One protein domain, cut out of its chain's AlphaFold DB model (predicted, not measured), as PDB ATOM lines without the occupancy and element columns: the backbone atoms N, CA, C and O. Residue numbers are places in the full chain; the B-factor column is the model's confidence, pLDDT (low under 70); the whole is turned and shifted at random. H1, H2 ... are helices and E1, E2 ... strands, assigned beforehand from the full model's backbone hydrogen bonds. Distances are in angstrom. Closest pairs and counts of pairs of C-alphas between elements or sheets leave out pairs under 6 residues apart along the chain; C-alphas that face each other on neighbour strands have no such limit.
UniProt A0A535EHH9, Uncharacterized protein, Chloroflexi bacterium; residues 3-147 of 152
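What this domain is: This is residues 3 to 147 of the 152 residues of an uncharacterized protein of Chloroflexi bacterium (UniProt A0A535EHH9). A long helix, H2, packs along one face of a small three-stranded sheet, and a long two-stranded hairpin, E4 and E5, runs out beyond that body as an arm that makes much of the length. H3 crosses H2 and packs on E4, H4 packs on H3, and H1 packs on H2 near its first residues. The printed part has 145 residues, with four named helices and five named strands in the order H1 E1 E2 E3 E4 E5 H2 H3 H4. The sheet E1 E3 E2 is mixed, E4 and E5 are antiparallel, and the class is mixed, helices and strands. The whole is compact, with a radius of gyration of the C-alphas of 15.7 A, and its outline is elongated, 55 by 36 by 29 A.

How they stand to each other: Begin at residues 3 to 4, which pair in parallel with residues 29 to 30 of E1, residues 27 to 34. H1, residues 11 to 18, only grazes the sheet. Beside E1 look for E3, residues 51 to 58, parallel to it at 27 degrees, with N 31 and O 54 2.9 A apart, within hydrogen-bond range. On the other side of E3 is E2, residues 42 to 46; the two form an antiparallel hairpin, with N 53 and O 44 2.8 A apart. E4, residues 63 to 73, and E5, residues 81 to 90, form the second hairpin, with N 84 and O 70 2.8 A apart. H2, residues 93 to 113, is on the first sheet at a height over the sheet of 8.5 A, over E3 and E2, in two layers, a helix on one face of a sheet. On the local plane it runs along the strands, at 20 degrees to E3. With residues 94 to 101 alone H2 touches H1, about perpendicular at 74 degrees; the closest C-alphas, of Ala 17 and Arg 94, are 5.3 A apart. H3, residues 121 to 131, touches H2 at a steep tilt of 51 degrees, opposite ways; the closest C-alphas, of His 103 and Cys 124, are 4.7 A apart. The closest C-alphas of H3 and E4, of Arg 126 and His 69, are 4.4 A apart. H4, residues 139 to 146, touches H3 at a steep tilt of 49 degrees, with the closest C-alphas, of Phe 127 and Ala 145, 5.3 A apart. H1 and H4 are apart. In H1, H2, H3 and H4 every O i to N i+4 pair is within hydrogen-bond range.

Where its parts are: Find C-alpha 11 at (4.316, -11.181, -22.952), where H1 begins. E1 spans 21.6 A and E3 21.3 A; E4 spans 30.0 A and E5 27.5 A. From C-alpha 93 at (0.793, -0.762, -30.480) H2 runs 28.2 A, with a kink of 27 degrees near residue 107. H3 spans 15.2 A, and H4 ends at C-alpha 146, (3.366, -13.021, -54.037).

The domain as a whole: The C-alphas of Ala 7 and Lys 77 are the two farthest apart, at 55.5 A. The printed part has no cut and no long link. The mean pLDDT of the printed part is 94.4, and residue 77 is the one under 70.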
ATOM      1  N   TYR A   3       7.708 -13.309 -26.709       96.56
ATOM      2  CA  TYR A   3       7.923 -12.551 -25.472       96.56
ATOM      3  C   TYR A   3       8.143 -11.044 -25.706       96.56
ATOM      4  O   TYR A   3       8.427 -10.600 -26.819       96.56
ATOM      5  N   SER A   4       7.947 -10.251 -24.649       97.56
ATOM      6  CA  SER A   4       8.062  -8.787 -24.669       97.56
ATOM      7  C   SER A   4       9.146  -8.300 -23.712       97.56
ATOM      8  O   SER A   4       9.170  -8.706 -22.554       97.56
ATOM      9  N   GLU A   5      10.003  -7.402 -24.197       97.31
ATOM     10  CA  GLU A   5      11.003  -6.647 -23.427       97.31
ATOM     11  C   GLU A   5      10.526  -5.206 -23.134       97.31
ATOM     12  O   GLU A   5      11.285  -4.361 -22.658       97.31
ATOM     13  N   LEU A   6       9.263  -4.882 -23.438       94.81
ATOM     14  CA  LEU A   6       8.667  -3.587 -23.114       94.81
ATOM     15  C   LEU A   6       8.261  -3.531 -21.637       94.81
ATOM     16  O   LEU A   6       7.553  -4.406 -21.150       94.81
ATOM     17  N   ALA A   7       8.623  -2.445 -20.954       91.69
ATOM     18  CA  ALA A   7       8.243  -2.226 -19.554       91.69
ATOM     19  C   ALA A   7       6.719  -2.091 -19.352       91.69
ATOM     20  O   ALA A   7       6.200  -2.408 -18.289       91.69
ATOM     21  N   ASP A   8       6.002  -1.616 -20.372       92.38
ATOM     22  CA  ASP A   8       4.571  -1.295 -20.358       92.38
ATOM     23  C   ASP A   8       3.721  -2.250 -21.221       92.38
ATOM     24  O   ASP A   8       2.591  -1.917 -21.596       92.38
ATOM     25  N   MET A   9       4.269  -3.411 -21.599       95.62
ATOM     26  CA  MET A   9       3.534  -4.468 -22.298       95.62
ATOM     27  C   MET A   9       4.054  -5.847 -21.896       95.62
ATOM     28  O   MET A   9       5.199  -6.210 -22.160       95.62
ATOM     29  N   THR A  10       3.168  -6.655 -21.334       97.69
ATOM     30  CA  THR A  10       3.449  -8.034 -20.938       97.69
ATOM     31  C   THR A  10       3.563  -8.970 -22.144       97.69
ATOM     32  O   THR A  10       2.954  -8.772 -23.198       97.69
ATOM     33  N   THR A  11       4.269 -10.088 -21.965       97.94
ATOM     34  CA  THR A  11       4.316 -11.181 -22.952       97.94
ATOM     35  C   THR A  11       2.921 -11.711 -23.316       97.94
ATOM     36  O   THR A  11       2.671 -12.064 -24.470       97.94
ATOM     37  N   ALA A  12       1.984 -11.745 -22.364       97.94
ATOM     38  CA  ALA A  12       0.610 -12.169 -22.629       97.94
ATOM     39  C   ALA A  12      -0.129 -11.188 -23.556       97.94
ATOM     40  O   ALA A  12      -0.848 -11.617 -24.457       97.94
ATOM     41  N   GLU A  13       0.073  -9.879 -23.385       97.81
ATOM     42  CA  GLU A  13      -0.474  -8.856 -24.283       97.81
ATOM     43  C   GLU A  13       0.129  -8.941 -25.682       97.81
ATOM     44  O   GLU A  13      -0.621  -8.897 -26.655       97.81
ATOM     45  N   ALA A  14       1.445  -9.141 -25.795       97.69
ATOM     46  CA  ALA A  14       2.106  -9.344 -27.085       97.69
ATOM     47  C   ALA A  14       1.543 -10.577 -27.819       97.69
ATOM     48  O   ALA A  14       1.169 -10.498 -28.989       97.69
ATOM     49  N   ARG A  15       1.374 -11.705 -27.111       98.06
ATOM     50  CA  ARG A  15       0.737 -12.918 -27.658       98.06
ATOM     51  C   ARG A  15      -0.694 -12.658 -28.121       98.06
ATOM     52  O   ARG A  15      -1.063 -13.082 -29.212       98.06
ATOM     53  N   ARG A  16      -1.493 -11.932 -27.329       98.00
ATOM     54  CA  ARG A  16      -2.859 -11.534 -27.717       98.00
ATOM     55  C   ARG A  16      -2.865 -10.606 -28.932       98.00
ATOM     56  O   ARG A  16      -3.717 -10.755 -29.803       98.00
ATOM     57  N   ALA A  17      -1.918  -9.673 -29.025       97.88
ATOM     58  CA  ALA A  17      -1.807  -8.755 -30.157       97.88
ATOM     59  C   ALA A  17      -1.540  -9.502 -31.473       97.88
ATOM     60  O   ALA A  17      -2.132  -9.156 -32.500       97.88
ATOM     61  N   LEU A  18      -0.715 -10.551 -31.430       98.38
ATOM     62  CA  LEU A  18      -0.341 -11.378 -32.583       98.38
ATOM     63  C   LEU A  18      -1.268 -12.583 -32.814       98.38
ATOM     64  O   LEU A  18      -1.092 -13.319 -33.783       98.38
ATOM     65  N   ALA A  19      -2.287 -12.782 -31.975       98.00
ATOM     66  CA  ALA A  19      -3.227 -13.884 -32.131       98.00
ATOM     67  C   ALA A  19      -3.892 -13.878 -33.523       98.00
ATOM     68  O   ALA A  19      -4.216 -12.820 -34.078       98.00
ATOM     69  N   GLY A  20      -4.071 -15.074 -34.086       97.94
ATOM     70  CA  GLY A  20      -4.668 -15.288 -35.408       97.94
ATOM     71  C   GLY A  20      -3.740 -15.028 -36.602       97.94
ATOM     72  O   GLY A  20      -4.178 -15.200 -37.737       97.94
ATOM     73  N   LEU A  21      -2.483 -14.635 -36.376       98.25
ATOM     74  CA  LEU A  21      -1.455 -14.575 -37.418       98.25
ATOM     75  C   LEU A  21      -0.812 -15.957 -37.636       98.25
ATOM     76  O   LEU A  21      -0.847 -16.791 -36.721       98.25
ATOM     77  N   PRO A  22      -0.242 -16.227 -38.826       97.38
ATOM     78  CA  PRO A  22       0.437 -17.490 -39.088       97.38
ATOM     79  C   PRO A  22       1.633 -17.660 -38.149       97.38
ATOM     80  O   PRO A  22       2.280 -16.685 -37.768       97.38
ATOM     81  N   LYS A  23       1.913 -18.898 -37.742       96.06
ATOM     82  CA  LYS A  23       3.028 -19.212 -36.842       96.06
ATOM     83  C   LYS A  23       4.321 -19.398 -37.639       96.06
ATOM     84  O   LYS A  23       4.274 -19.698 -38.827       96.06
ATOM     85  N   CYS A  24       5.448 -19.231 -36.966       95.44
ATOM     86  CA  CYS A  24       6.773 -19.631 -37.433       95.44
ATOM     87  C   CYS A  24       7.491 -20.373 -36.299       95.44
ATOM     88  O   CYS A  24       7.018 -20.392 -35.156       95.44
ATOM     89  N   ASP A  25       8.626 -20.976 -36.621       95.81
ATOM     90  CA  ASP A  25       9.500 -21.683 -35.687       95.81
ATOM     91  C   ASP A  25      10.575 -20.772 -35.054       95.81
ATOM     92  O   ASP A  25      11.481 -21.263 -34.377       95.81
ATOM     93  N   TYR A  26      10.467 -19.451 -35.247       97.88
ATOM     94  CA  TYR A  26      11.373 -18.445 -34.687       97.88
ATOM     95  C   TYR A  26      10.869 -17.904 -33.344       97.88
ATOM     96  O   TYR A  26       9.682 -17.971 -32.984       97.88
ATOM     97  N   ASP A  27      11.791 -17.332 -32.577       98.19
ATOM     98  CA  ASP A  27      11.436 -16.502 -31.434       98.19
ATOM     99  C   ASP A  27      10.969 -15.126 -31.897       98.19
ATOM    100  O   ASP A  27      11.608 -14.480 -32.715       98.19
ATOM    101  N   VAL A  28       9.848 -14.651 -31.361       98.56
ATOM    102  CA  VAL A  28       9.306 -13.324 -31.653       98.56
ATOM    103  C   VAL A  28       9.527 -12.446 -30.436       98.56
ATOM    104  O   VAL A  28       8.951 -12.687 -29.369       98.56
ATOM    105  N   VAL A  29      10.349 -11.420 -30.613       98.44
ATOM    106  CA  VAL A  29      10.827 -10.550 -29.544       98.44
ATOM    107  C   VAL A  29      10.290  -9.147 -29.758       98.44
ATOM    108  O   VAL A  29      10.598  -8.508 -30.762       98.44
ATOM    109  N   VAL A  30       9.503  -8.644 -28.810       98.62
ATOM    110  CA  VAL A  30       9.019  -7.258 -28.856       98.62
ATOM    111  C   VAL A  30       9.973  -6.348 -28.091       98.62
ATOM    112  O   VAL A  30      10.154  -6.527 -26.888       98.62
ATOM    113  N   LYS A  31      10.549  -5.353 -28.771       98.44
ATOM    114  CA  LYS A  31      11.542  -4.419 -28.216       98.44
ATOM    115  C   LYS A  31      11.090  -2.961 -28.305       98.44
ATOM    116  O   LYS A  31      10.261  -2.623 -29.150       98.44
ATOM    117  N   PRO A  32      11.613  -2.063 -27.455       97.94
ATOM    118  CA  PRO A  32      11.359  -0.635 -27.598       97.94
ATOM    119  C   PRO A  32      12.155  -0.046 -28.771       97.94
ATOM    120  O   PRO A  32      13.367  -0.221 -28.842       97.94
ATOM    121  N   LEU A  33      11.493   0.730 -29.628       97.69
ATOM    122  CA  LEU A  33      12.134   1.598 -30.613       97.69
ATOM    123  C   LEU A  33      12.257   3.009 -30.040       97.69
ATOM    124  O   LEU A  33      11.252   3.678 -29.788       97.69
ATOM    125  N   ARG A  34      13.491   3.484 -29.870       96.12
ATOM    126  CA  ARG A  34      13.753   4.900 -29.588       96.12
ATOM    127  C   ARG A  34      13.852   5.649 -30.911       96.12
ATOM    128  O   ARG A  34      14.649   5.273 -31.763       96.12
ATOM    129  N   TYR A  35      13.088   6.723 -31.060       95.00
ATOM    130  CA  TYR A  35      13.130   7.590 -32.236       95.00
ATOM    131  C   TYR A  35      13.476   9.027 -31.824       95.00
ATOM    132  O   TYR A  35      13.197   9.441 -30.701       95.00
ATOM    133  N   ARG A  36      14.128   9.774 -32.724       93.25
ATOM    134  CA  ARG A  36      14.528  11.174 -32.482       93.25
ATOM    135  C   ARG A  36      13.542  12.181 -33.065       93.25
ATOM    136  O   ARG A  36      13.246  13.172 -32.414       93.25
ATOM    137  N   THR A  37      13.062  11.916 -34.278       93.12
ATOM    138  CA  THR A  37      12.222  12.853 -35.035       93.12
ATOM    139  C   THR A  37      10.758  12.445 -34.968       93.12
ATOM    140  O   THR A  37       9.941  13.173 -34.418       93.12
ATOM    141  N   GLU A  38      10.431  11.254 -35.471       94.69
ATOM    142  CA  GLU A  38       9.059  10.753 -35.516       94.69
ATOM    143  C   GLU A  38       8.992   9.230 -35.303       94.69
ATOM    144  O   GLU A  38       9.959   8.517 -35.617       94.69
ATOM    145  N   PRO A  39       7.875   8.716 -34.748       96.62
ATOM    146  CA  PRO A  39       7.614   7.285 -34.694       96.62
ATOM    147  C   PRO A  39       7.635   6.678 -36.100       96.62
ATOM    148  O   PRO A  39       7.096   7.265 -37.034       96.62
ATOM    149  N   HIS A  40       8.219   5.492 -36.228       97.12
ATOM    150  CA  HIS A  40       8.268   4.740 -37.478       97.12
ATOM    151  C   HIS A  40       8.278   3.235 -37.200       97.12
ATOM    152  O   HIS A  40       8.478   2.788 -36.066       97.12
ATOM    153  N   LEU A  41       8.029   2.450 -38.235       98.06
ATOM    154  CA  LEU A  41       8.116   1.003 -38.235       98.06
ATOM    155  C   LEU A  41       9.585   0.572 -38.271       98.06
ATOM    156  O   LEU A  41      10.372   1.055 -39.081       98.06
ATOM    157  N   ALA A  42       9.955  -0.363 -37.397       97.81
ATOM    158  CA  ALA A  42      11.261  -1.006 -37.440       97.81
ATOM    159  C   ALA A  42      11.151  -2.452 -36.952       97.81
ATOM    160  O   ALA A  42      10.670  -2.720 -35.847       97.81
ATOM    161  N   ALA A  43      11.621  -3.385 -37.766       98.00
ATOM    162  CA  ALA A  43      11.717  -4.792 -37.420       98.00
ATOM    163  C   ALA A  43      12.918  -5.435 -38.118       98.00
ATOM    164  O   ALA A  43      13.596  -4.790 -38.918       98.00
ATOM    165  N   LEU A  44      13.233  -6.661 -37.713       96.94
ATOM    166  CA  LEU A  44      14.314  -7.454 -38.282       96.94
ATOM    167  C   LEU A  44      13.980  -8.940 -38.165       96.94
ATOM    168  O   LEU A  44      13.680  -9.417 -37.067       96.94
ATOM    169  N   CYS A  45      14.109  -9.673 -39.265       97.06
ATOM    170  CA  CYS A  45      14.198 -11.127 -39.271       97.06
ATOM    171  C   CYS A  45      15.676 -11.554 -39.241       97.06
ATOM    172  O   CYS A  45      16.395 -11.445 -40.233       97.06
ATOM    173  N   ASP A  46      16.133 -12.006 -38.076       96.56
ATOM    174  CA  ASP A  46      17.460 -12.569 -37.838       96.56
ATOM    175  C   ASP A  46      17.415 -14.082 -38.095       96.56
ATOM    176  O   ASP A  46      16.934 -14.860 -37.262       96.56
ATOM    177  N   PHE A  47      17.872 -14.490 -39.282       95.00
ATOM    178  CA  PHE A  47      17.871 -15.891 -39.699       95.00
ATOM    179  C   PHE A  47      18.864 -16.740 -38.901       95.00
ATOM    180  O   PHE A  47      18.519 -17.854 -38.510       95.00
ATOM    181  N   ASP A  48      20.041 -16.198 -38.592       94.94
ATOM    182  CA  ASP A  48      21.092 -16.911 -37.862       94.94
ATOM    183  C   ASP A  48      20.691 -17.133 -36.398       94.94
ATOM    184  O   ASP A  48      20.770 -18.244 -35.870       94.94
ATOM    185  N   GLY A  49      20.190 -16.082 -35.744       95.88
ATOM    186  CA  GLY A  49      19.688 -16.138 -34.372       95.88
ATOM    187  C   GLY A  49      18.279 -16.721 -34.238       95.88
ATOM    188  O   GLY A  49      17.787 -16.841 -33.113       95.88
ATOM    189  N   ARG A  50      17.630 -17.073 -35.359       97.31
ATOM    190  CA  ARG A  50      16.259 -17.605 -35.456       97.31
ATOM    191  C   ARG A  50      15.231 -16.751 -34.710       97.31
ATOM    192  O   ARG A  50      14.441 -17.244 -33.895       97.31
ATOM    193  N   ARG A  51      15.257 -15.441 -34.974       98.19
ATOM    194  CA  ARG A  51      14.450 -14.430 -34.277       98.19
ATOM    195  C   ARG A  51      13.764 -13.461 -35.230       98.19
ATOM    196  O   ARG A  51      14.355 -12.972 -36.178       98.19
ATOM    197  N   ILE A  52      12.533 -13.098 -34.900       98.50
ATOM    198  CA  ILE A  52      11.818 -11.950 -35.449       98.50
ATOM    199  C   ILE A  52      11.758 -10.881 -34.359       98.50
ATOM    200  O   ILE A  52      11.117 -11.062 -33.322       98.50
ATOM    201  N   ILE A  53      12.419  -9.752 -34.586       98.69
ATOM    202  CA  ILE A  53      12.472  -8.625 -33.658       98.69
ATOM    203  C   ILE A  53      11.484  -7.563 -34.132       98.69
ATOM    204  O   ILE A  53      11.642  -6.996 -35.207       98.69
ATOM    205  N   LEU A  54      10.478  -7.266 -33.311       98.75
ATOM    206  CA  LEU A  54       9.459  -6.250 -33.578       98.75
ATOM    207  C   LEU A  54       9.716  -5.046 -32.675       98.75
ATOM    208  O   LEU A  54       9.603  -5.170 -31.454       98.75
ATOM    209  N   GLN A  55      10.039  -3.882 -33.238       98.44
ATOM    210  CA  GLN A  55      10.316  -2.700 -32.427       98.44
ATOM    211  C   GLN A  55       9.108  -1.757 -32.373       98.44
ATOM    212  O   GLN A  55       8.561  -1.341 -33.392       98.44
ATOM    213  N   VAL A  56       8.676  -1.412 -31.160       98.06
ATOM    214  CA  VAL A  56       7.515  -0.548 -30.911       98.06
ATOM    215  C   VAL A  56       7.990   0.849 -30.502       98.06
ATOM    216  O   VAL A  56       8.707   0.950 -29.503       98.06
ATOM    217  N   PRO A  57       7.580   1.928 -31.202       97.81
ATOM    218  CA  PRO A  57       7.946   3.301 -30.852       97.81
ATOM    219  C   PRO A  57       7.666   3.653 -29.389       97.81
ATOM    220  O   PRO A  57       6.571   3.391 -28.882       97.81
ATOM    221  N   ARG A  58       8.652   4.267 -28.719       95.44
ATOM    222  CA  ARG A  58       8.520   4.784 -27.350       95.44
ATOM    223  C   ARG A  58       8.974   6.249 -27.235       95.44
ATOM    224  O   ARG A  58      10.122   6.527 -27.585       95.44
ATOM    225  N   PRO A  59       8.137   7.143 -26.664       94.75
ATOM    226  CA  PRO A  59       6.744   6.911 -26.251       94.75
ATOM    227  C   PRO A  59       5.843   6.549 -27.445       94.75
ATOM    228  O   PRO A  59       6.136   6.904 -28.581       94.75
ATOM    229  N   PHE A  60       4.767   5.793 -27.208       96.25
ATOM    230  CA  PHE A  60       3.851   5.461 -28.297       96.25
ATOM    231  C   PHE A  60       2.869   6.611 -28.523       96.25
ATOM    232  O   PHE A  60       2.028   6.893 -27.669       96.25
ATOM    233  N   HIS A  61       2.925   7.200 -29.710       95.38
ATOM    234  CA  HIS A  61       1.887   8.070 -30.251       95.38
ATOM    235  C   HIS A  61       1.366   7.453 -31.541       95.38
ATOM    236  O   HIS A  61       2.109   6.764 -32.236       95.38
ATOM    237  N   SER A  62       0.094   7.678 -31.867       97.62
ATOM    238  CA  SER A  62      -0.413   7.278 -33.176       97.62
ATOM    239  C   SER A  62       0.295   8.083 -34.266       97.62
ATOM    240  O   SER A  62       0.566   9.272 -34.104       97.62
ATOM    241  N   PHE A  63       0.624   7.428 -35.374       98.25
ATOM    242  CA  PHE A  63       1.416   8.032 -36.444       98.25
ATOM    243  C   PHE A  63       0.979   7.507 -37.805       98.25
ATOM    244  O   PHE A  63       0.282   6.493 -37.907       98.25
ATOM    245  N   LYS A  64       1.351   8.231 -38.860       97.88
ATOM    246  CA  LYS A  64       1.168   7.787 -40.239       97.88
ATOM    247  C   LYS A  64       2.524   7.440 -40.820       97.88
ATOM    248  O   LYS A  64       3.458   8.207 -40.642       97.88
ATOM    249  N   GLU A  65       2.592   6.350 -41.564       96.88
ATOM    250  CA  GLU A  65       3.793   5.987 -42.305       96.88
ATOM    251  C   GLU A  65       3.446   5.635 -43.744       96.88
ATOM    252  O   GLU A  65       2.408   5.027 -44.027       96.88
ATOM    253  N   ARG A  66       4.306   6.059 -44.670       96.75
ATOM    254  CA  ARG A  66       4.151   5.772 -46.091       96.75
ATOM    255  C   ARG A  66       4.724   4.392 -46.398       96.75
ATOM    256  O   ARG A  66       5.935   4.222 -46.413       96.75
ATOM    257  N   VAL A  67       3.850   3.445 -46.721       95.69
ATOM    258  CA  VAL A  67       4.208   2.053 -47.029       95.69
ATOM    259  C   VAL A  67       4.203   1.824 -48.537       95.69
ATOM    260  O   VAL A  67       3.195   2.082 -49.202       95.69
ATOM    261  N   TYR A  68       5.305   1.306 -49.081       93.12
ATOM    262  CA  TYR A  68       5.476   1.034 -50.509       93.12
ATOM    263  C   TYR A  68       5.156  -0.425 -50.847       93.12
ATOM    264  O   TYR A  68       5.953  -1.331 -50.660       93.12
ATOM    265  N   HIS A  69       3.991  -0.669 -51.437       90.94
ATOM    266  CA  HIS A  69       3.469  -2.028 -51.639       90.94
ATOM    267  C   HIS A  69       3.494  -2.484 -53.108       90.94
ATOM    268  O   HIS A  69       3.046  -3.588 -53.455       90.94
ATOM    269  N   GLY A  70       3.995  -1.651 -54.021       88.81
ATOM    270  CA  GLY A  70       4.096  -2.009 -55.430       88.81
ATOM    271  C   GLY A  70       4.867  -1.008 -56.275       88.81
ATOM    272  O   GLY A  70       5.185   0.096 -55.850       88.81
ATOM    273  N   ALA A  71       5.104  -1.399 -57.521       86.12
ATOM    274  CA  ALA A  71       5.553  -0.511 -58.578       86.12
ATOM    275  C   ALA A  71       4.762  -0.835 -59.848       86.12
ATOM    276  O   ALA A  71       4.605  -2.000 -60.217       86.12
ATOM    277  N   ARG A  72       4.248   0.194 -60.520       85.00
ATOM    278  CA  ARG A  72       3.563   0.081 -61.808       85.00
ATOM    279  C   ARG A  72       4.473   0.616 -62.902       85.00
ATOM    280  O   ARG A  72       4.901   1.766 -62.839       85.00
ATOM    281  N   ARG A  73       4.744  -0.194 -63.925       82.56
ATOM    282  CA  ARG A  73       5.479   0.261 -65.110       82.56
ATOM    283  C   ARG A  73       4.657   1.322 -65.847       82.56
ATOM    284  O   ARG A  73       3.471   1.113 -66.104       82.56
ATOM    285  N   LYS A  74       5.275   2.454 -66.184       82.69
ATOM    286  CA  LYS A  74       4.652   3.485 -67.023       82.69
ATOM    287  C   LYS A  74       4.655   3.026 -68.484       82.69
ATOM    288  O   LYS A  74       5.625   2.424 -68.944       82.69
ATOM    289  N   ARG A  75       3.571   3.304 -69.213       77.06
ATOM    290  CA  ARG A  75       3.505   3.082 -70.667       77.06
ATOM    291  C   ARG A  75       4.418   4.108 -71.360       77.06
ATOM    292  O   ARG A  75       4.338   5.286 -71.031       77.06
ATOM    293  N   GLY A  76       5.288   3.671 -72.276       80.50
ATOM    294  CA  GLY A  76       6.188   4.554 -73.035       80.50
ATOM    295  C   GLY A  76       7.513   3.904 -73.459       80.50
ATOM    296  O   GLY A  76       7.822   2.780 -73.054       80.50
ATOM    297  N   LYS A  77       8.302   4.623 -74.275       65.12
ATOM    298  CA  LYS A  77       9.677   4.241 -74.642       65.12
ATOM    299  C   LYS A  77      10.600   4.515 -73.445       65.12
ATOM    300  O   LYS A  77      11.017   5.644 -73.236       65.12
ATOM    301  N   GLY A  78      10.852   3.494 -72.624       74.62
ATOM    302  CA  GLY A  78      11.747   3.574 -71.464       74.62
ATOM    303  C   GLY A  78      11.359   2.625 -70.327       74.62
ATOM    304  O   GLY A  78      10.228   2.134 -70.250       74.62
ATOM    305  N   MET A  79      12.303   2.347 -69.426       78.81
ATOM    306  CA  MET A  79      12.068   1.541 -68.225       78.81
ATOM    307  C   MET A  79      11.736   2.453 -67.034       78.81
ATOM    308  O   MET A  79      12.544   2.650 -66.134       78.81
ATOM    309  N   HIS A  80      10.535   3.039 -67.044       83.56
ATOM    310  CA  HIS A  80      10.072   3.922 -65.969       83.56
ATOM    311  C   HIS A  80       9.011   3.253 -65.099       83.56
ATOM    312  O   HIS A  80       8.067   2.634 -65.600       83.56
ATOM    313  N   PHE A  81       9.124   3.446 -63.786       84.50
ATOM    314  CA  PHE A  81       8.195   2.918 -62.794       84.50
ATOM    315  C   PHE A  81       7.573   4.046 -61.965       84.50
ATOM    316  O   PHE A  81       8.214   5.049 -61.661       84.50
ATOM    317  N   SER A  82       6.303   3.873 -61.610       87.00
ATOM    318  CA  SER A  82       5.611   4.629 -60.568       87.00
ATOM    319  C   SER A  82       5.479   3.742 -59.342       87.00
ATOM    320  O   SER A  82       4.832   2.697 -59.415       87.00
ATOM    321  N   TRP A  83       6.054   4.165 -58.224       89.31
ATOM    322  CA  TRP A  83       5.853   3.500 -56.943       89.31
ATOM    323  C   TRP A  83       4.396   3.625 -56.490       89.31
ATOM    324  O   TRP A  83       3.778   4.679 -56.638       89.31
ATOM    325  N   LEU A  84       3.850   2.530 -55.972       92.06
ATOM    326  CA  LEU A  84       2.540   2.471 -55.339       92.06
ATOM    327  C   LEU A  84       2.758   2.505 -53.830       92.06
ATOM    328  O   LEU A  84       3.448   1.643 -53.281       92.06
ATOM    329  N   SER A  85       2.175   3.501 -53.171       94.12
ATOM    330  CA  SER A  85       2.312   3.697 -51.732       94.12
ATOM    331  C   SER A  85       0.995   4.090 -51.083       94.12
ATOM    332  O   SER A  85       0.187   4.774 -51.709       94.12
ATOM    333  N   GLU A  86       0.822   3.729 -49.816       95.62
ATOM    334  CA  GLU A  86      -0.304   4.156 -48.984       95.62
ATOM    335  C   GLU A  86       0.213   4.838 -47.714       95.62
ATOM    336  O   GLU A  86       1.191   4.387 -47.123       95.62
ATOM    337  N   ASN A  87      -0.443   5.921 -47.282       96.81
ATOM    338  CA  ASN A  87      -0.183   6.533 -45.976       96.81
ATOM    339  C   ASN A  87      -1.016   5.804 -44.917       96.81
ATOM    340  O   ASN A  87      -2.207   6.076 -44.745       96.81
ATOM    341  N   VAL A  88      -0.391   4.862 -44.221       98.06
ATOM    342  CA  VAL A  88      -1.046   3.972 -43.264       98.06
ATOM    343  C   VAL A  88      -1.057   4.622 -41.891       98.06
ATOM    344  O   VAL A  88      -0.015   4.994 -41.369       98.06
ATOM    345  N   PHE A  89      -2.237   4.751 -41.287       98.31
ATOM    346  CA  PHE A  89      -2.370   5.279 -39.930       98.31
ATOM    347  C   PHE A  89      -2.298   4.155 -38.893       98.31
ATOM    348  O   PHE A  89      -3.196   3.313 -38.861       98.31
ATOM    349  N   PHE A  90      -1.280   4.163 -38.035       98.38
ATOM    350  CA  PHE A  90      -1.076   3.214 -36.942       98.38
ATOM    351  C   PHE A  90      -1.693   3.756 -35.655       98.38
ATOM    352  O   PHE A  90      -1.167   4.668 -35.019       98.38
ATOM    353  N   ARG A  91      -2.846   3.198 -35.274       97.56
ATOM    354  CA  ARG A  91      -3.662   3.724 -34.163       97.56
ATOM    355  C   ARG A  91      -3.232   3.205 -32.799       97.56
ATOM    356  O   ARG A  91      -3.581   3.791 -31.782       97.56
ATOM    357  N   SER A  92      -2.539   2.070 -32.769       97.75
ATOM    358  CA  SER A  92      -2.219   1.355 -31.538       97.75
ATOM    359  C   SER A  92      -0.925   0.558 -31.670       97.75
ATOM    360  O   SER A  92      -0.503   0.212 -32.774       97.75
ATOM    361  N   ARG A  93      -0.340   0.177 -30.529       97.75
ATOM    362  CA  ARG A  93       0.793  -0.762 -30.480       97.75
ATOM    363  C   ARG A  93       0.456  -2.098 -31.159       97.75
ATOM    364  O   ARG A  93       1.324  -2.704 -31.774       97.75
ATOM    365  N   ARG A  94      -0.814  -2.532 -31.120       98.12
ATOM    366  CA  ARG A  94      -1.284  -3.735 -31.829       98.12
ATOM    367  C   ARG A  94      -1.191  -3.580 -33.347       98.12
ATOM    368  O   ARG A  94      -0.788  -4.534 -34.001       98.12
ATOM    369  N   ASP A  95      -1.541  -2.415 -33.896       98.38
ATOM    370  CA  ASP A  95      -1.406  -2.157 -35.337       98.38
ATOM    371  C   ASP A  95       0.063  -2.309 -35.767       98.38
ATOM    372  O   ASP A  95       0.340  -3.031 -36.722       98.38
ATOM    373  N   VAL A  96       0.991  -1.704 -35.014       98.50
ATOM    374  CA  VAL A  96       2.442  -1.797 -35.265       98.50
ATOM    375  C   VAL A  96       2.922  -3.243 -35.191       98.50
ATOM    376  O   VAL A  96       3.487  -3.749 -36.154       98.50
ATOM    377  N   LEU A  97       2.639  -3.941 -34.088       98.62
ATOM    378  CA  LEU A  97       3.078  -5.324 -33.892       98.62
ATOM    379  C   LEU A  97       2.604  -6.252 -35.006       98.62
ATOM    380  O   LEU A  97       3.382  -7.051 -35.512       98.62
ATOM    381  N   ARG A  98       1.330  -6.153 -35.394       98.75
ATOM    382  CA  ARG A  98       0.771  -7.021 -36.433       98.75
ATOM    383  C   ARG A  98       1.322  -6.681 -37.810       98.75
ATOM    384  O   ARG A  98       1.508  -7.591 -38.607       98.75
ATOM    385  N   PHE A  99       1.572  -5.403 -38.093       98.75
ATOM    386  CA  PHE A  99       2.151  -4.996 -39.368       98.75
ATOM    387  C   PHE A  99       3.583  -5.505 -39.495       98.75
ATOM    388  O   PHE A  99       3.879  -6.229 -40.443       98.75
ATOM    389  N   LEU A 100       4.425  -5.208 -38.501       98.69
ATOM    390  CA  LEU A 100       5.810  -5.666 -38.454       98.69
ATOM    391  C   LEU A 100       5.890  -7.196 -38.498       98.69
ATOM    392  O   LEU A 100       6.643  -7.748 -39.287       98.69
ATOM    393  N   TYR A 101       5.055  -7.892 -37.718       98.75
ATOM    394  CA  TYR A 101       5.044  -9.352 -37.735       98.75
ATOM    395  C   TYR A 101       4.664  -9.908 -39.104       98.75
ATOM    396  O   TYR A 101       5.326 -10.816 -39.578       98.75
ATOM    397  N   CYS A 102       3.617  -9.391 -39.755       98.56
ATOM    398  CA  CYS A 102       3.263  -9.860 -41.093       98.56
ATOM    399  C   CYS A 102       4.405  -9.628 -42.091       98.56
ATOM    400  O   CYS A 102       4.663 -10.504 -42.911       98.56
ATOM    401  N   HIS A 103       5.078  -8.476 -42.018       98.44
ATOM    402  CA  HIS A 103       6.209  -8.157 -42.885       98.44
ATOM    403  C   HIS A 103       7.348  -9.174 -42.689       98.44
ATOM    404  O   HIS A 103       7.701  -9.887 -43.628       98.44
ATOM    405  N   GLU A 104       7.848  -9.324 -41.461       98.25
ATOM    406  CA  GLU A 104       8.963 -10.236 -41.166       98.25
ATOM    407  C   GLU A 104       8.591 -11.714 -41.313       98.25
ATOM    408  O   GLU A 104       9.410 -12.535 -41.721       98.25
ATOM    409  N   TRP A 105       7.342 -12.083 -41.021       98.19
ATOM    410  CA  TRP A 105       6.876 -13.449 -41.230       98.19
ATOM    411  C   TRP A 105       6.912 -13.819 -42.713       98.19
ATOM    412  O   TRP A 105       7.208 -14.967 -43.027       98.19
ATOM    413  N   LEU A 106       6.657 -12.883 -43.640       97.50
ATOM    414  CA  LEU A 106       6.794 -13.193 -45.065       97.50
ATOM    415  C   LEU A 106       8.261 -13.357 -45.476       97.50
ATOM    416  O   LEU A 106       8.549 -14.246 -46.277       97.50
ATOM    417  N   HIS A 107       9.176 -12.567 -44.907       97.25
ATOM    418  CA  HIS A 107      10.622 -12.776 -45.073       97.25
ATOM    419  C   HIS A 107      11.032 -14.180 -44.629       97.25
ATOM    420  O   HIS A 107      11.673 -14.909 -45.389       97.25
ATOM    421  N   TRP A 108      10.584 -14.582 -43.437       97.44
ATOM    422  CA  TRP A 108      10.762 -15.936 -42.920       97.44
ATOM    423  C   TRP A 108      10.140 -16.990 -43.845       97.44
ATOM    424  O   TRP A 108      10.821 -17.926 -44.239       97.44
ATOM    425  N   TYR A 109       8.889 -16.816 -44.270       96.56
ATOM    426  CA  TYR A 109       8.178 -17.777 -45.119       96.56
ATOM    427  C   TYR A 109       8.864 -17.970 -46.478       96.56
ATOM    428  O   TYR A 109       8.965 -19.086 -46.988       96.56
ATOM    429  N   LEU A 110       9.371 -16.890 -47.074       95.06
ATOM    430  CA  LEU A 110      10.119 -16.958 -48.325       95.06
ATOM    431  C   LEU A 110      11.419 -17.744 -48.166       95.06
ATOM    432  O   LEU A 110      11.714 -18.586 -49.014       95.06
ATOM    433  N   HIS A 111      12.162 -17.478 -47.095       94.44
ATOM    434  CA  HIS A 111      13.447 -18.114 -46.836       94.44
ATOM    435  C   HIS A 111      13.298 -19.570 -46.390       94.44
ATOM    436  O   HIS A 111      13.881 -20.467 -46.993       94.44
ATOM    437  N   GLU A 112      12.497 -19.816 -45.355       95.56
ATOM    438  CA  GLU A 112      12.418 -21.109 -44.688       95.56
ATOM    439  C   GLU A 112      11.482 -22.081 -45.391       95.56
ATOM    440  O   GLU A 112      11.878 -23.213 -45.658       95.56
ATOM    441  N   GLU A 113      10.272 -21.655 -45.744       94.56
ATOM    442  CA  GLU A 113       9.270 -22.563 -46.313       94.56
ATOM    443  C   GLU A 113       9.420 -22.681 -47.832       94.56
ATOM    444  O   GLU A 113       9.368 -23.775 -48.393       94.56
ATOM    445  N   LEU A 114       9.639 -21.558 -48.523       92.69
ATOM    446  CA  LEU A 114       9.726 -21.543 -49.987       92.69
ATOM    447  C   LEU A 114      11.151 -21.677 -50.538       92.69
ATOM    448  O   LEU A 114      11.290 -21.812 -51.756       92.69
ATOM    449  N   LYS A 115      12.186 -21.629 -49.687       93.31
ATOM    450  CA  LYS A 115      13.611 -21.694 -50.073       93.31
ATOM    451  C   LYS A 115      13.974 -20.694 -51.186       93.31
ATOM    452  O   LYS A 115      14.709 -21.003 -52.122       93.31
ATOM    453  N   LYS A 116      13.414 -19.483 -51.100       88.62
ATOM    454  CA  LYS A 116      13.628 -18.353 -52.018       88.62
ATOM    455  C   LYS A 116      14.420 -17.243 -51.335       88.62
ATOM    456  O   LYS A 116      14.524 -17.191 -50.115       88.62
ATOM    457  N   ALA A 117      14.929 -16.311 -52.141       82.50
ATOM    458  CA  ALA A 117      15.496 -15.072 -51.622       82.50
ATOM    459  C   ALA A 117      14.464 -14.340 -50.749       82.50
ATOM    460  O   ALA A 117      13.325 -14.127 -51.176       82.50
ATOM    461  N   SER A 118      14.883 -13.942 -49.548       75.81
ATOM    462  CA  SER A 118      14.045 -13.228 -48.586       75.81
ATOM    463  C   SER A 118      13.789 -11.778 -48.988       75.81
ATOM    464  O   SER A 118      12.778 -11.237 -48.599       75.81
ATOM    465  N   SER A 119      14.597 -11.153 -49.850       75.50
ATOM    466  CA  SER A 119      14.585  -9.703 -50.133       75.50
ATOM    467  C   SER A 119      13.385  -9.158 -50.943       75.50
ATOM    468  O   SER A 119      13.533  -8.255 -51.773       75.50
ATOM    469  N   ALA A 120      12.184  -9.708 -50.776       86.44
ATOM    470  CA  ALA A 120      10.977  -9.300 -51.488       86.44
ATOM    471  C   ALA A 120      10.197  -8.206 -50.734       86.44
ATOM    472  O   ALA A 120       8.980  -8.319 -50.588       86.44
ATOM    473  N   GLU A 121      10.868  -7.123 -50.324       91.56
ATOM    474  CA  GLU A 121      10.319  -6.042 -49.475       91.56
ATOM    475  C   GLU A 121       8.932  -5.561 -49.909       91.56
ATOM    476  O   GLU A 121       7.981  -5.537 -49.138       91.56
ATOM    477  N   THR A 122       8.761  -5.267 -51.198       91.31
ATOM    478  CA  THR A 122       7.479  -4.792 -51.731       91.31
ATOM    479  C   THR A 122       6.353  -5.834 -51.609       91.31
ATOM    480  O   THR A 122       5.176  -5.471 -51.544       91.31
ATOM    481  N   ALA A 123       6.670  -7.132 -51.624       92.25
ATOM    482  CA  ALA A 123       5.693  -8.185 -51.357       92.25
ATOM    483  C   ALA A 123       5.402  -8.313 -49.854       92.25
ATOM    484  O   ALA A 123       4.233  -8.479 -49.503       92.25
ATOM    485  N   CYS A 124       6.417  -8.169 -48.997       95.88
ATOM    486  CA  CYS A 124       6.291  -8.152 -47.536       95.88
ATOM    487  C   CYS A 124       5.412  -6.987 -47.071       95.88
ATOM    488  O   CYS A 124       4.398  -7.212 -46.410       95.88
ATOM    489  N   ASP A 125       5.682  -5.774 -47.551       95.62
ATOM    490  CA  ASP A 125       4.857  -4.588 -47.307       95.62
ATOM    491  C   ASP A 125       3.425  -4.769 -47.798       95.62
ATOM    492  O   ASP A 125       2.468  -4.455 -47.091       95.62
ATOM    493  N   ARG A 126       3.239  -5.324 -49.002       95.50
ATOM    494  CA  ARG A 126       1.900  -5.600 -49.541       95.50
ATOM    495  C   ARG A 126       1.138  -6.609 -48.694       95.50
ATOM    496  O   ARG A 126      -0.069  -6.448 -48.496       95.50
ATOM    497  N   PHE A 127       1.806  -7.664 -48.243       96.88
ATOM    498  CA  PHE A 127       1.209  -8.672 -47.382       96.88
ATOM    499  C   PHE A 127       0.843  -8.076 -46.022       96.88
ATOM    500  O   PHE A 127      -0.301  -8.230 -45.593       96.88
ATOM    501  N   ALA A 128       1.749  -7.331 -45.390       98.00
ATOM    502  CA  ALA A 128       1.498  -6.646 -44.130       98.00
ATOM    503  C   ALA A 128       0.321  -5.672 -44.242       98.00
ATOM    504  O   ALA A 128      -0.653  -5.795 -43.494       98.00
ATOM    505  N   LEU A 129       0.348  -4.789 -45.243       97.25
ATOM    506  CA  LEU A 129      -0.675  -3.778 -45.507       97.25
ATOM    507  C   LEU A 129      -2.081  -4.371 -45.644       97.25
ATOM    508  O   LEU A 129      -3.035  -3.853 -45.065       97.25
ATOM    509  N   ARG A 130      -2.216  -5.492 -46.362       96.56
ATOM    510  CA  ARG A 130      -3.508  -6.163 -46.571       96.56
ATOM    511  C   ARG A 130      -4.029  -6.890 -45.332       96.56
ATOM    512  O   ARG A 130      -5.235  -7.113 -45.231       96.56
ATOM    513  N   ASN A 131      -3.150  -7.294 -44.414       98.25
ATOM    514  CA  ASN A 131      -3.485  -8.322 -43.428       98.25
ATOM    515  C   ASN A 131      -3.365  -7.893 -41.963       98.25
ATOM    516  O   ASN A 131      -4.039  -8.486 -41.122       98.25
ATOM    517  N   PHE A 132      -2.595  -6.853 -41.626       98.19
ATOM    518  CA  PHE A 132      -2.290  -6.528 -40.225       98.19
ATOM    519  C   PHE A 132      -3.525  -6.245 -39.352       98.19
ATOM    520  O   PHE A 132      -3.493  -6.459 -38.143       98.19
ATOM    521  N   ARG A 133      -4.650  -5.825 -39.943       97.75
ATOM    522  CA  ARG A 133      -5.913  -5.585 -39.219       97.75
ATOM    523  C   ARG A 133      -6.876  -6.766 -39.196       97.75
ATOM    524  O   ARG A 133      -7.820  -6.747 -38.407       97.75
ATOM    525  N   ARG A 134      -6.665  -7.786 -40.029       98.06
ATOM    526  CA  ARG A 134      -7.549  -8.959 -40.091       98.06
ATOM    527  C   ARG A 134      -7.458  -9.750 -38.796       98.06
ATOM    528  O   ARG A 134      -6.417  -9.742 -38.151       98.06
ATOM    529  N   GLN A 135      -8.530 -10.440 -38.416       96.88
ATOM    530  CA  GLN A 135      -8.524 -11.297 -37.225       96.88
ATOM    531  C   GLN A 135      -7.708 -12.574 -37.447       96.88
ATOM    532  O   GLN A 135      -6.956 -12.974 -36.564       96.88
ATOM    533  N   ARG A 136      -7.827 -13.168 -38.639       97.81
ATOM    534  CA  ARG A 136      -7.111 -14.375 -39.052       97.81
ATOM    535  C   ARG A 136      -6.386 -14.132 -40.371       97.81
ATOM    536  O   ARG A 136      -6.966 -13.542 -41.284       97.81
ATOM    537  N   VAL A 137      -5.139 -14.583 -40.430       98.00
ATOM    538  CA  VAL A 137      -4.260 -14.521 -41.601       98.00
ATOM    539  C   VAL A 137      -3.649 -15.903 -41.787       98.00
ATOM    540  O   VAL A 137      -3.280 -16.546 -40.802       98.00
ATOM    541  N   THR A 138      -3.570 -16.375 -43.025       97.00
ATOM    542  CA  THR A 138      -3.078 -17.722 -43.343       97.00
ATOM    543  C   THR A 138      -1.979 -17.684 -44.411       97.00
ATOM    544  O   THR A 138      -1.807 -16.659 -45.076       97.00
ATOM    545  N   PRO A 139      -1.212 -18.774 -44.607       94.69
ATOM    546  CA  PRO A 139      -0.221 -18.852 -45.683       94.69
ATOM    547  C   PRO A 139      -0.804 -18.619 -47.090       94.69
ATOM    548  O   PRO A 139      -0.120 -18.113 -47.976       94.69
ATOM    549  N   GLU A 140      -2.089 -18.900 -47.314       94.06
ATOM    550  CA  GLU A 140      -2.766 -18.591 -48.580       94.06
ATOM    551  C   GLU A 140      -2.804 -17.081 -48.859       94.06
ATOM    552  O   GLU A 140      -2.606 -16.656 -50.001       94.06
ATOM    553  N   ASP A 141      -2.976 -16.251 -47.824       95.12
ATOM    554  CA  ASP A 141      -2.921 -14.791 -47.957       95.12
ATOM    555  C   ASP A 141      -1.526 -14.319 -48.410       95.12
ATOM    556  O   ASP A 141      -1.406 -13.332 -49.146       95.12
ATOM    557  N   ALA A 142      -0.471 -15.031 -47.999       92.50
ATOM    558  CA  ALA A 142       0.899 -14.769 -48.424       92.50
ATOM    559  C   ALA A 142       1.105 -15.137 -49.892       92.50
ATOM    560  O   ALA A 142       1.595 -14.318 -50.672       92.50
ATOM    561  N   ASN A 143       0.619 -16.306 -50.311       90.12
ATOM    562  CA  ASN A 143       0.641 -16.711 -51.715       90.12
ATOM    563  C   ASN A 143      -0.055 -15.671 -52.611       90.12
ATOM    564  O   ASN A 143       0.497 -15.269 -53.637       90.12
ATOM    565  N   LEU A 144      -1.200 -15.129 -52.186       88.44
ATOM    566  CA  LEU A 144      -1.897 -14.047 -52.898       88.44
ATOM    567  C   LEU A 144      -1.105 -12.729 -52.963       88.44
ATOM    568  O   LEU A 144      -1.273 -11.954 -53.911       88.44
ATOM    569  N   ALA A 145      -0.265 -12.433 -51.969       87.06
ATOM    570  CA  ALA A 145       0.604 -11.256 -51.986       87.06
ATOM    571  C   ALA A 145       1.785 -11.416 -52.960       87.06
ATOM    572  O   ALA A 145       2.187 -10.429 -53.594       87.06
ATOM    573  N   LEU A 146       2.280 -12.651 -53.122       86.94
ATOM    574  CA  LEU A 146       3.366 -13.021 -54.037       86.94
ATOM    575  C   LEU A 146       2.932 -13.053 -55.507       86.94
ATOM    576  O   LEU A 146       3.756 -12.800 -56.392       86.94
ATOM    577  N   VAL A 147       1.649 -13.303 -55.794       82.31
ATOM    578  CA  VAL A 147       1.125 -13.215 -57.163       82.31
ATOM    579  C   VAL A 147       1.282 -11.780 -57.675       82.31
ATOM    580  O   VAL A 147       0.575 -10.850 -57.271       82.31
TER     581      VAL A 147